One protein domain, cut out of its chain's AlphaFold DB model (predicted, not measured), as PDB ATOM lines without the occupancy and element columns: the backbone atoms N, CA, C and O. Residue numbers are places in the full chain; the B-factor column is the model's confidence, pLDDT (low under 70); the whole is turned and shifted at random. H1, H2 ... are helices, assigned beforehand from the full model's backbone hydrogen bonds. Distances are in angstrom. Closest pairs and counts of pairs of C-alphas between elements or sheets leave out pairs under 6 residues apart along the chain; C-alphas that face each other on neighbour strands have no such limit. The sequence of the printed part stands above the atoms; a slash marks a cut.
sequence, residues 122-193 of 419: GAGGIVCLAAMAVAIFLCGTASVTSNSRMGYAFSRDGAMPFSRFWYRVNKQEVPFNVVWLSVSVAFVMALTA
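This is residues 122 to 193 of the 419 residues of an uncharacterized protein of Panicum hallii (UniProt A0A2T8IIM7). What shape does the backbone make? One long, straight helix, H1, meets the shorter H3 in a lopsided V, with tiny H2 and the two links at the joined end. Residues 122 to 142, of which 123 to 142 belong to H1, stick out as a long arm, and residues 187 to 193, of which 187 to 191 belong to H3, stick out as a shorter one. How is it made up? The 72 printed residues include three named helices, in the order H1, H2, H3, and no named strand: all helix. It is loose and flat, with a radius of gyration of the C-alphas of 16.2 A and spans of 53 by 30 by 16 A.

Where is the longest helix? H1, residues 123 to 156, is 49.9 A long from C-alpha 123 at (79.592, 128.747, 168.027) to C-alpha 156. Where are the others? H2 is residues 163 to 166; H3, residues 176 to 191, is 22.7 A long and ends at C-alpha 191 at (100.386, 106.400, 172.048).

How does H1 meet H3? H1 touches H3 with residues 144 to 152 alone, and H3 touches H1 with residues 178 to 183 alone; the closest C-alphas, of Ser 148 and Val 179, are 5.2 A apart. They run opposite ways at a steep tilt of 52 degrees. Where is H2? H1 touches H2 with residues 151 to 156 alone, the closest C-alphas being those of Ser 155 and Ser 163, 4.6 A apart. H2 and H3 only just touch, with 3 pairs of C-alphas within 8 A, the closest those of Trp 166 and Asn 177 at 5.6 A. What do the backbones show? In H1 and H3 every O i to N i+4 pair is within hydrogen-bond range; H2 is too short for such a pair.

How far does it reach? The two C-alphas farthest apart, of Gly 122 and Gly 158, are 53.9 A apart. Is it continuous and confident? The printed part has no cut, and both links, H1 to H2 and H2 to H3, are short. The mean pLDDT of the printed part is 86.3, with residues 192 to 193 under 70.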
ATOM      1  N   GLY A 122      75.693 127.347 168.910       85.50
ATOM      2  CA  GLY A 122      76.765 126.687 169.659       85.50
ATOM      3  C   GLY A 122      78.167 127.246 169.385       85.50
ATOM      4  O   GLY A 122      79.127 126.835 170.037       85.50
ATOM      5  N   ALA A 123      78.301 128.207 168.460       88.94
ATOM      6  CA  ALA A 123      79.592 128.747 168.027       88.94
ATOM      7  C   ALA A 123      80.428 129.324 169.182       88.94
ATOM      8  O   ALA A 123      81.640 129.134 169.220       88.94
ATOM      9  N   GLY A 124      79.793 129.975 170.163       88.25
ATOM     10  CA  GLY A 124      80.511 130.515 171.322       88.25
ATOM     11  C   GLY A 124      81.147 129.430 172.200       88.25
ATOM     12  O   GLY A 124      82.265 129.616 172.674       88.25
ATOM     13  N   GLY A 125      80.503 128.264 172.331       88.06
ATOM     14  CA  GLY A 125      81.078 127.113 173.033       88.06
ATOM     15  C   GLY A 125      82.323 126.579 172.321       88.06
ATOM     16  O   GLY A 125      83.339 126.327 172.963       88.06
ATOM     17  N   ILE A 126      82.284 126.509 170.988       89.00
ATOM     18  CA  ILE A 126      83.425 126.093 170.157       89.00
ATOM     19  C   ILE A 126      84.593 127.080 170.293       89.00
ATOM     20  O   ILE A 126      85.734 126.655 170.450       89.00
ATOM     21  N   VAL A 127      84.327 128.391 170.309       92.50
ATOM     22  CA  VAL A 127      85.369 129.414 170.524       92.50
ATOM     23  C   VAL A 127      86.020 129.265 171.904       92.50
ATOM     24  O   VAL A 127      87.244 129.345 172.012       92.50
ATOM     25  N   CYS A 128      85.239 128.998 172.956       89.94
ATOM     26  CA  CYS A 128      85.787 128.715 174.285       89.94
ATOM     27  C   CYS A 128      86.684 127.466 174.283       89.94
ATOM     28  O   CYS A 128      87.777 127.502 174.849       89.94
ATOM     29  N   LEU A 129      86.264 126.389 173.613       90.19
ATOM     30  CA  LEU A 129      87.065 125.168 173.476       90.19
ATOM     31  C   LEU A 129      88.356 125.413 172.683       90.19
ATOM     32  O   LEU A 129      89.415 124.930 173.077       90.19
ATOM     33  N   ALA A 130      88.304 126.217 171.619       91.50
ATOM     34  CA  ALA A 130      89.486 126.604 170.854       91.50
ATOM     35  C   ALA A 130      90.479 127.409 171.712       91.50
ATOM     36  O   ALA A 130      91.679 127.140 171.687       91.50
ATOM     37  N   ALA A 131      89.990 128.344 172.533       92.88
ATOM     38  CA  ALA A 131      90.834 129.082 173.472       92.88
ATOM     39  C   ALA A 131      91.500 128.150 174.503       92.88
ATOM     40  O   ALA A 131      92.686 128.307 174.801       92.88
ATOM     41  N   MET A 132      90.772 127.145 175.004       90.69
ATOM     42  CA  MET A 132      91.334 126.111 175.882       90.69
ATOM     43  C   MET A 132      92.406 125.277 175.168       90.69
ATOM     44  O   MET A 132      93.463 125.031 175.746       90.69
ATOM     45  N   ALA A 133      92.180 124.890 173.911       90.81
ATOM     46  CA  ALA A 133      93.150 124.135 173.119       90.81
ATOM     47  C   ALA A 133      94.464 124.915 172.924       90.81
ATOM     48  O   ALA A 133      95.546 124.367 173.140       90.81
ATOM     49  N   VAL A 134      94.381 126.212 172.610       94.31
ATOM     50  CA  VAL A 134      95.560 127.091 172.506       94.31
ATOM     51  C   VAL A 134      96.286 127.203 173.850       94.31
ATOM     52  O   VAL A 134      97.512 127.103 173.898       94.31
ATOM     53  N   ALA A 135      95.555 127.360 174.957       91.69
ATOM     54  CA  ALA A 135      96.156 127.425 176.289       91.69
ATOM     55  C   ALA A 135      96.902 126.128 176.659       91.69
ATOM     56  O   ALA A 135      98.014 126.186 177.187       91.69
ATOM     57  N   ILE A 136      96.331 124.961 176.339       89.69
ATOM     58  CA  ILE A 136      96.969 123.653 176.551       89.69
ATOM     59  C   ILE A 136      98.230 123.519 175.692       89.69
ATOM     60  O   ILE A 136      99.264 123.078 176.192       89.69
ATOM     61  N   PHE A 137      98.183 123.954 174.431       89.62
ATOM     62  CA  PHE A 137      99.352 123.950 173.552       89.62
ATOM     63  C   PHE A 137     100.503 124.791 174.128       89.62
ATOM     64  O   PHE A 137     101.632 124.309 174.233       89.62
ATOM     65  N   LEU A 138     100.215 126.015 174.587       92.12
ATOM     66  CA  LEU A 138     101.206 126.887 175.231       92.12
ATOM     67  C   LEU A 138     101.748 126.300 176.547       92.12
ATOM     68  O   LEU A 138     102.928 126.451 176.864       92.12
ATOM     69  N   CYS A 139     100.915 125.591 177.311       89.50
ATOM     70  CA  CYS A 139     101.365 124.857 178.494       89.50
ATOM     71  C   CYS A 139     102.333 123.718 178.120       89.50
ATOM     72  O   CYS A 139     103.372 123.532 178.764       89.50
ATOM     73  N   GLY A 140     102.039 122.985 177.043       88.75
ATOM     74  CA  GLY A 140     102.898 121.921 176.529       88.75
ATOM     75  C   GLY A 140     104.278 122.438 176.119       88.75
ATOM     76  O   GLY A 140     105.294 121.869 176.523       88.75
ATOM     77  N   THR A 141     104.344 123.560 175.398       88.19
ATOM     78  CA  THR A 141     105.626 124.161 174.983       88.19
ATOM     79  C   THR A 141     106.458 124.649 176.177       88.19
ATOM     80  O   THR A 141     107.671 124.408 176.229       88.19
ATOM     81  N   ALA A 142     105.823 125.251 177.189       87.31
ATOM     82  CA  ALA A 142     106.485 125.627 178.442       87.31
ATOM     83  C   ALA A 142     107.016 124.402 179.215       87.31
ATOM     84  O   ALA A 142     108.123 124.429 179.769       87.31
ATOM     85  N   SER A 143     106.261 123.301 179.203       87.88
ATOM     86  CA  SER A 143     106.643 122.043 179.853       87.88
ATOM     87  C   SER A 143     107.853 121.395 179.176       87.88
ATOM     88  O   SER A 143     108.805 121.010 179.855       87.88
ATOM     89  N   VAL A 144     107.882 121.355 177.839       89.44
ATOM     90  CA  VAL A 144     109.037 120.858 177.064       89.44
ATOM     91  C   VAL A 144     110.282 121.709 177.330       89.44
ATOM     92  O   VAL A 144     111.379 121.178 177.526       89.44
ATOM     93  N   THR A 145     110.113 123.031 177.413       86.94
ATOM     94  CA  THR A 145     111.203 123.959 177.747       86.94
ATOM     95  C   THR A 145     111.788 123.650 179.127       86.94
ATOM     96  O   THR A 145     113.002 123.482 179.259       86.94
ATOM     97  N   SER A 146     110.938 123.492 180.143       87.19
ATOM     98  CA  SER A 146     111.372 123.154 181.505       87.19
ATOM     99  C   SER A 146     112.060 121.786 181.570       87.19
ATOM    100  O   SER A 146     113.143 121.661 182.146       87.19
ATOM    101  N   ASN A 147     111.486 120.770 180.916       89.00
ATOM    102  CA  ASN A 147     112.038 119.417 180.907       89.00
ATOM    103  C   ASN A 147     113.421 119.358 180.243       89.00
ATOM    104  O   ASN A 147     114.344 118.734 180.764       89.00
ATOM    105  N   SER A 148     113.596 120.055 179.117       89.50
ATOM    106  CA  SER A 148     114.872 120.063 178.393       89.50
ATOM    107  C   SER A 148     116.014 120.699 179.195       89.50
ATOM    108  O   SER A 148     117.139 120.195 179.164       89.50
ATOM    109  N   ARG A 149     115.731 121.746 179.981       86.56
ATOM    110  CA  ARG A 149     116.701 122.374 180.894       86.56
ATOM    111  C   ARG A 149     117.108 121.430 182.023       86.56
ATOM    112  O   ARG A 149     118.297 121.298 182.313       86.56
ATOM    113  N   MET A 150     116.143 120.722 182.607       87.00
ATOM    114  CA  MET A 150     116.409 119.727 183.646       87.00
ATOM    115  C   MET A 150     117.241 118.556 183.102       87.00
ATOM    116  O   MET A 150     118.259 118.191 183.690       87.00
ATOM    117  N   GLY A 151     116.873 118.019 181.935       88.38
ATOM    118  CA  GLY A 151     117.622 116.951 181.269       88.38
ATOM    119  C   GLY A 151     119.038 117.378 180.863       88.38
ATOM    120  O   GLY A 151     119.983 116.596 180.994       88.38
ATOM    121  N   TYR A 152     119.223 118.631 180.440       87.62
ATOM    122  CA  TYR A 152     120.547 119.198 180.180       87.62
ATOM    123  C   TYR A 152     121.396 119.287 181.456       87.62
ATOM    124  O   TYR A 152     122.548 118.852 181.446       87.62
ATOM    125  N   ALA A 153     120.831 119.772 182.568       85.50
ATOM    126  CA  ALA A 153     121.528 119.828 183.855       85.50
ATOM    127  C   ALA A 153     121.934 118.427 184.350       85.50
ATOM    128  O   ALA A 153     123.086 118.222 184.730       85.50
ATOM    129  N   PHE A 154     121.045 117.433 184.242       84.06
ATOM    130  CA  PHE A 154     121.379 116.040 184.559       84.06
ATOM    131  C   PHE A 154     122.466 115.467 183.643       84.06
ATOM    132  O   PHE A 154     123.344 114.734 184.097       84.06
ATOM    133  N   SER A 155     122.445 115.816 182.356       86.31
ATOM    134  CA  SER A 155     123.474 115.388 181.402       86.31
ATOM    135  C   SER A 155     124.831 116.020 181.699       86.31
ATOM    136  O   SER A 155     125.850 115.338 181.613       86.31
ATOM    137  N   ARG A 156     124.856 117.295 182.103       83.81
ATOM    138  CA  ARG A 156     126.069 117.993 182.554       83.81
ATOM    139  C   ARG A 156     126.696 117.296 183.759       83.81
ATOM    140  O   ARG A 156     127.914 117.146 183.808       83.81
ATOM    141  N   ASP A 157     125.864 116.838 184.687       84.12
ATOM    142  CA  ASP A 157     126.305 116.159 185.907       84.12
ATOM    143  C   ASP A 157     126.596 114.657 185.670       84.12
ATOM    144  O   ASP A 157     126.900 113.912 186.601       84.12
ATOM    145  N   GLY A 158     126.527 114.199 184.413       78.62
ATOM    146  CA  GLY A 158     126.817 112.824 184.007       78.62
ATOM    147  C   GLY A 158     125.723 111.810 184.346       78.62
ATOM    148  O   GLY A 158     125.919 110.628 184.089       78.62
ATOM    149  N   ALA A 159     124.583 112.245 184.896       78.69
ATOM    150  CA  ALA A 159     123.519 111.393 185.440       78.69
ATOM    151  C   ALA A 159     122.723 110.611 184.384       78.69
ATOM    152  O   ALA A 159     122.064 109.632 184.724       78.69
ATOM    153  N   MET A 160     122.786 111.021 183.114       80.56
ATOM    154  CA  MET A 160     122.099 110.343 182.015       80.56
ATOM    155  C   MET A 160     123.018 109.354 181.277       80.56
ATOM    156  O   MET A 160     124.190 109.674 181.036       80.56
ATOM    157  N   PRO A 161     122.503 108.188 180.833       78.31
ATOM    158  CA  PRO A 161     123.248 107.305 179.939       78.31
ATOM    159  C   PRO A 161     123.584 108.066 178.655       78.31
ATOM    160  O   PRO A 161     122.750 108.800 178.138       78.31
ATOM    161  N   PHE A 162     124.808 107.930 178.141       82.75
ATOM    162  CA  PHE A 162     125.300 108.732 177.008       82.75
ATOM    163  C   PHE A 162     125.261 110.256 177.241       82.75
ATOM    164  O   PHE A 162     125.089 111.027 176.300       82.75
ATOM    165  N   SER A 163     125.481 110.712 178.479       80.56
ATOM    166  CA  SER A 163     125.507 112.132 178.884       80.56
ATOM    167  C   SER A 163     126.230 113.080 177.915       80.56
ATOM    168  O   SER A 163     125.740 114.174 177.649       80.56
ATOM    169  N   ARG A 164     127.347 112.656 177.303       81.94
ATOM    170  CA  ARG A 164     128.100 113.448 176.304       81.94
ATOM    171  C   ARG A 164     127.314 113.777 175.029       81.94
ATOM    172  O   ARG A 164     127.639 114.750 174.350       81.94
ATOM    173  N   PHE A 165     126.338 112.954 174.656       85.69
ATOM    174  CA  PHE A 165     125.469 113.199 173.506       85.69
ATOM    175  C   PHE A 165     124.367 114.204 173.857       85.69
ATOM    176  O   PHE A 165     124.135 115.155 173.110       85.69
ATOM    177  N   TRP A 166     123.748 114.033 175.026       85.94
ATOM    178  CA  TRP A 166     122.658 114.877 175.522       85.94
ATOM    179  C   TRP A 166     123.120 116.265 175.976       85.94
ATOM    180  O   TRP A 166     122.395 117.239 175.830       85.94
ATOM    181  N   TYR A 167     124.355 116.382 176.467       83.75
ATOM    182  CA  TYR A 167     124.951 117.645 176.904       83.75
ATOM    183  C   TYR A 167     125.238 118.632 175.753       83.75
ATOM    184  O   TYR A 167     125.565 119.789 175.997       83.75
ATOM    185  N   ARG A 168     125.147 118.219 174.482       84.69
ATOM    186  CA  ARG A 168     125.441 119.128 173.364       84.69
ATOM    187  C   ARG A 168     124.355 120.190 173.216       84.69
ATOM    188  O   ARG A 168     123.168 119.882 173.148       84.69
ATOM    189  N   VAL A 169     124.802 121.432 173.081       87.62
ATOM    190  CA  VAL A 169     123.952 122.608 172.888       87.62
ATOM    191  C   VAL A 169     124.191 123.171 171.486       87.62
ATOM    192  O   VAL A 169     125.325 123.167 171.002       87.62
ATOM    193  N   ASN A 170     123.128 123.614 170.809       87.50
ATOM    194  CA  ASN A 170     123.234 124.251 169.494       87.50
ATOM    195  C   ASN A 170     123.711 125.718 169.614       87.50
ATOM    196  O   ASN A 170     123.789 126.275 170.706       87.50
ATOM    197  N   LYS A 171     123.972 126.385 168.484       81.88
ATOM    198  CA  LYS A 171     124.373 127.804 168.395       81.88
ATOM    199  C   LYS A 171     123.404 128.782 169.076       81.88
ATOM    200  O   LYS A 171     123.818 129.872 169.438       81.88
ATOM    201  N   GLN A 172     122.138 128.399 169.231       85.38
ATOM    202  CA  GLN A 172     121.094 129.183 169.905       85.38
ATOM    203  C   GLN A 172     121.012 128.903 171.418       85.38
ATOM    204  O   GLN A 172     120.022 129.251 172.043       85.38
ATOM    205  N   GLU A 173     122.003 128.220 171.996       83.50
ATOM    206  CA  GLU A 173     122.041 127.847 173.419       83.50
ATOM    207  C   GLU A 173     120.906 126.896 173.865       83.50
ATOM    208  O   GLU A 173     120.648 126.715 175.052       83.50
ATOM    209  N   VAL A 174     120.269 126.204 172.909       85.31
ATOM    210  CA  VAL A 174     119.208 125.215 173.165       85.31
ATOM    211  C   VAL A 174     119.766 123.780 173.131       85.31
ATOM    212  O   VAL A 174     120.437 123.412 172.154       85.31
ATOM    213  N   PRO A 175     119.482 122.931 174.143       87.12
ATOM    214  CA  PRO A 175     119.875 121.520 174.163       87.12
ATOM    215  C   PRO A 175     118.970 120.678 173.243       87.12
ATOM    216  O   PRO A 175     118.113 119.918 173.696       87.12
ATOM    217  N   PHE A 176     119.155 120.817 171.928       88.94
ATOM    218  CA  PHE A 176     118.282 120.241 170.893       88.94
ATOM    219  C   PHE A 176     118.063 118.726 171.035       88.94
ATOM    220  O   PHE A 176     116.937 118.248 170.920       88.94
ATOM    221  N   ASN A 177     119.115 117.971 171.365       89.94
ATOM    222  CA  ASN A 177     119.022 116.518 171.543       89.94
ATOM    223  C   ASN A 177     118.107 116.134 172.718       89.94
ATOM    224  O   ASN A 177     117.376 115.151 172.636       89.94
ATOM    225  N   VAL A 178     118.129 116.914 173.805       89.88
ATOM    226  CA  VAL A 178     117.282 116.679 174.986       89.88
ATOM    227  C   VAL A 178     115.833 117.063 174.695       89.88
ATOM    228  O   VAL A 178     114.917 116.382 175.153       89.88
ATOM    229  N   VAL A 179     115.608 118.119 173.906       91.56
ATOM    230  CA  VAL A 179     114.263 118.505 173.454       91.56
ATOM    231  C   VAL A 179     113.630 117.369 172.654       91.56
ATOM    232  O   VAL A 179     112.539 116.926 173.003       91.56
ATOM    233  N   TRP A 180     114.332 116.827 171.656       91.75
ATOM    234  CA  TRP A 180     113.819 115.701 170.870       91.75
ATOM    235  C   TRP A 180     113.610 114.444 171.700       91.75
ATOM    236  O   TRP A 180     112.570 113.817 171.564       91.75
ATOM    237  N   LEU A 181     114.522 114.122 172.622       90.25
ATOM    238  CA  LEU A 181     114.304 113.025 173.567       90.25
ATOM    239  C   LEU A 181     112.997 113.215 174.352       90.25
ATOM    240  O   LEU A 181     112.209 112.282 174.471       90.25
ATOM    241  N   SER A 182     112.751 114.429 174.847       89.81
ATOM    242  CA  SER A 182     111.543 114.764 175.608       89.81
ATOM    243  C   SER A 182     110.277 114.577 174.772       89.81
ATOM    244  O   SER A 182     109.329 113.947 175.229       89.81
ATOM    245  N   VAL A 183     110.275 115.100 173.542       91.12
ATOM    246  CA  VAL A 183     109.136 115.013 172.619       91.12
ATOM    247  C   VAL A 183     108.893 113.570 172.187       91.12
ATOM    248  O   VAL A 183     107.755 113.116 172.221       91.12
ATOM    249  N   SER A 184     109.941 112.821 171.839       90.38
ATOM    250  CA  SER A 184     109.825 111.418 171.435       90.38
ATOM    251  C   SER A 184     109.297 110.540 172.567       90.38
ATOM    252  O   SER A 184     108.405 109.729 172.336       90.38
ATOM    253  N   VAL A 185     109.791 110.718 173.797       87.12
ATOM    254  CA  VAL A 185     109.281 109.976 174.959       87.12
ATOM    255  C   VAL A 185     107.830 110.359 175.245       87.12
ATOM    256  O   VAL A 185     107.003 109.471 175.429       87.12
ATOM    257  N   ALA A 186     107.488 111.651 175.225       85.75
ATOM    258  CA  ALA A 186     106.109 112.100 175.416       85.75
ATOM    259  C   ALA A 186     105.163 111.538 174.342       85.75
ATOM    260  O   ALA A 186     104.064 111.098 174.669       85.75
ATOM    261  N   PHE A 187     105.605 111.495 173.083       86.56
ATOM    262  CA  PHE A 187     104.848 110.930 171.969       86.56
ATOM    263  C   PHE A 187     104.595 109.430 172.151       86.56
ATOM    264  O   PHE A 187     103.453 108.990 172.060       86.56
ATOM    265  N   VAL A 188     105.627 108.647 172.487       85.44
ATOM    266  CA  VAL A 188     105.471 107.208 172.769       85.44
ATOM    267  C   VAL A 188     104.520 106.984 173.946       85.44
ATOM    268  O   VAL A 188     103.615 106.158 173.856       85.44
ATOM    269  N   MET A 189     104.665 107.759 175.023       80.00
ATOM    270  CA  MET A 189     103.779 107.658 176.185       80.00
ATOM    271  C   MET A 189     102.324 107.991 175.832       80.00
ATOM    272  O   MET A 189     101.421 107.294 176.295       80.00
ATOM    273  N   ALA A 190     102.099 108.998 174.982       78.75
ATOM    274  CA  ALA A 190     100.770 109.364 174.498       78.75
ATOM    275  C   ALA A 190     100.125 108.233 173.680       78.75
ATOM    276  O   ALA A 190      98.956 107.929 173.901       78.75
ATOM    277  N   LEU A 191     100.885 107.554 172.811       74.88
ATOM    278  CA  LEU A 191     100.386 106.400 172.048       74.88
ATOM    279  C   LEU A 191      99.994 105.217 172.944       74.88
ATOM    280  O   LEU A 191      99.078 104.472 172.618       74.88
ATOM    281  N   THR A 192     100.678 105.046 174.076       68.38
ATOM    282  CA  THR A 192     100.418 103.944 175.022       68.38
ATOM    283  C   THR A 192      99.331 104.246 176.064       68.38
ATOM    284  O   THR A 192      99.120 103.433 176.959       68.38
ATOM    285  N   ALA A 193      98.664 105.408 175.991       61.69
ATOM    286  CA  ALA A 193      97.633 105.853 176.944       61.69
ATOM    287  C   ALA A 193      98.066 105.836 178.435       61.69
ATOM    288  O   ALA A 193      97.243 105.790 179.349       61.69
TER     289      ALA A 193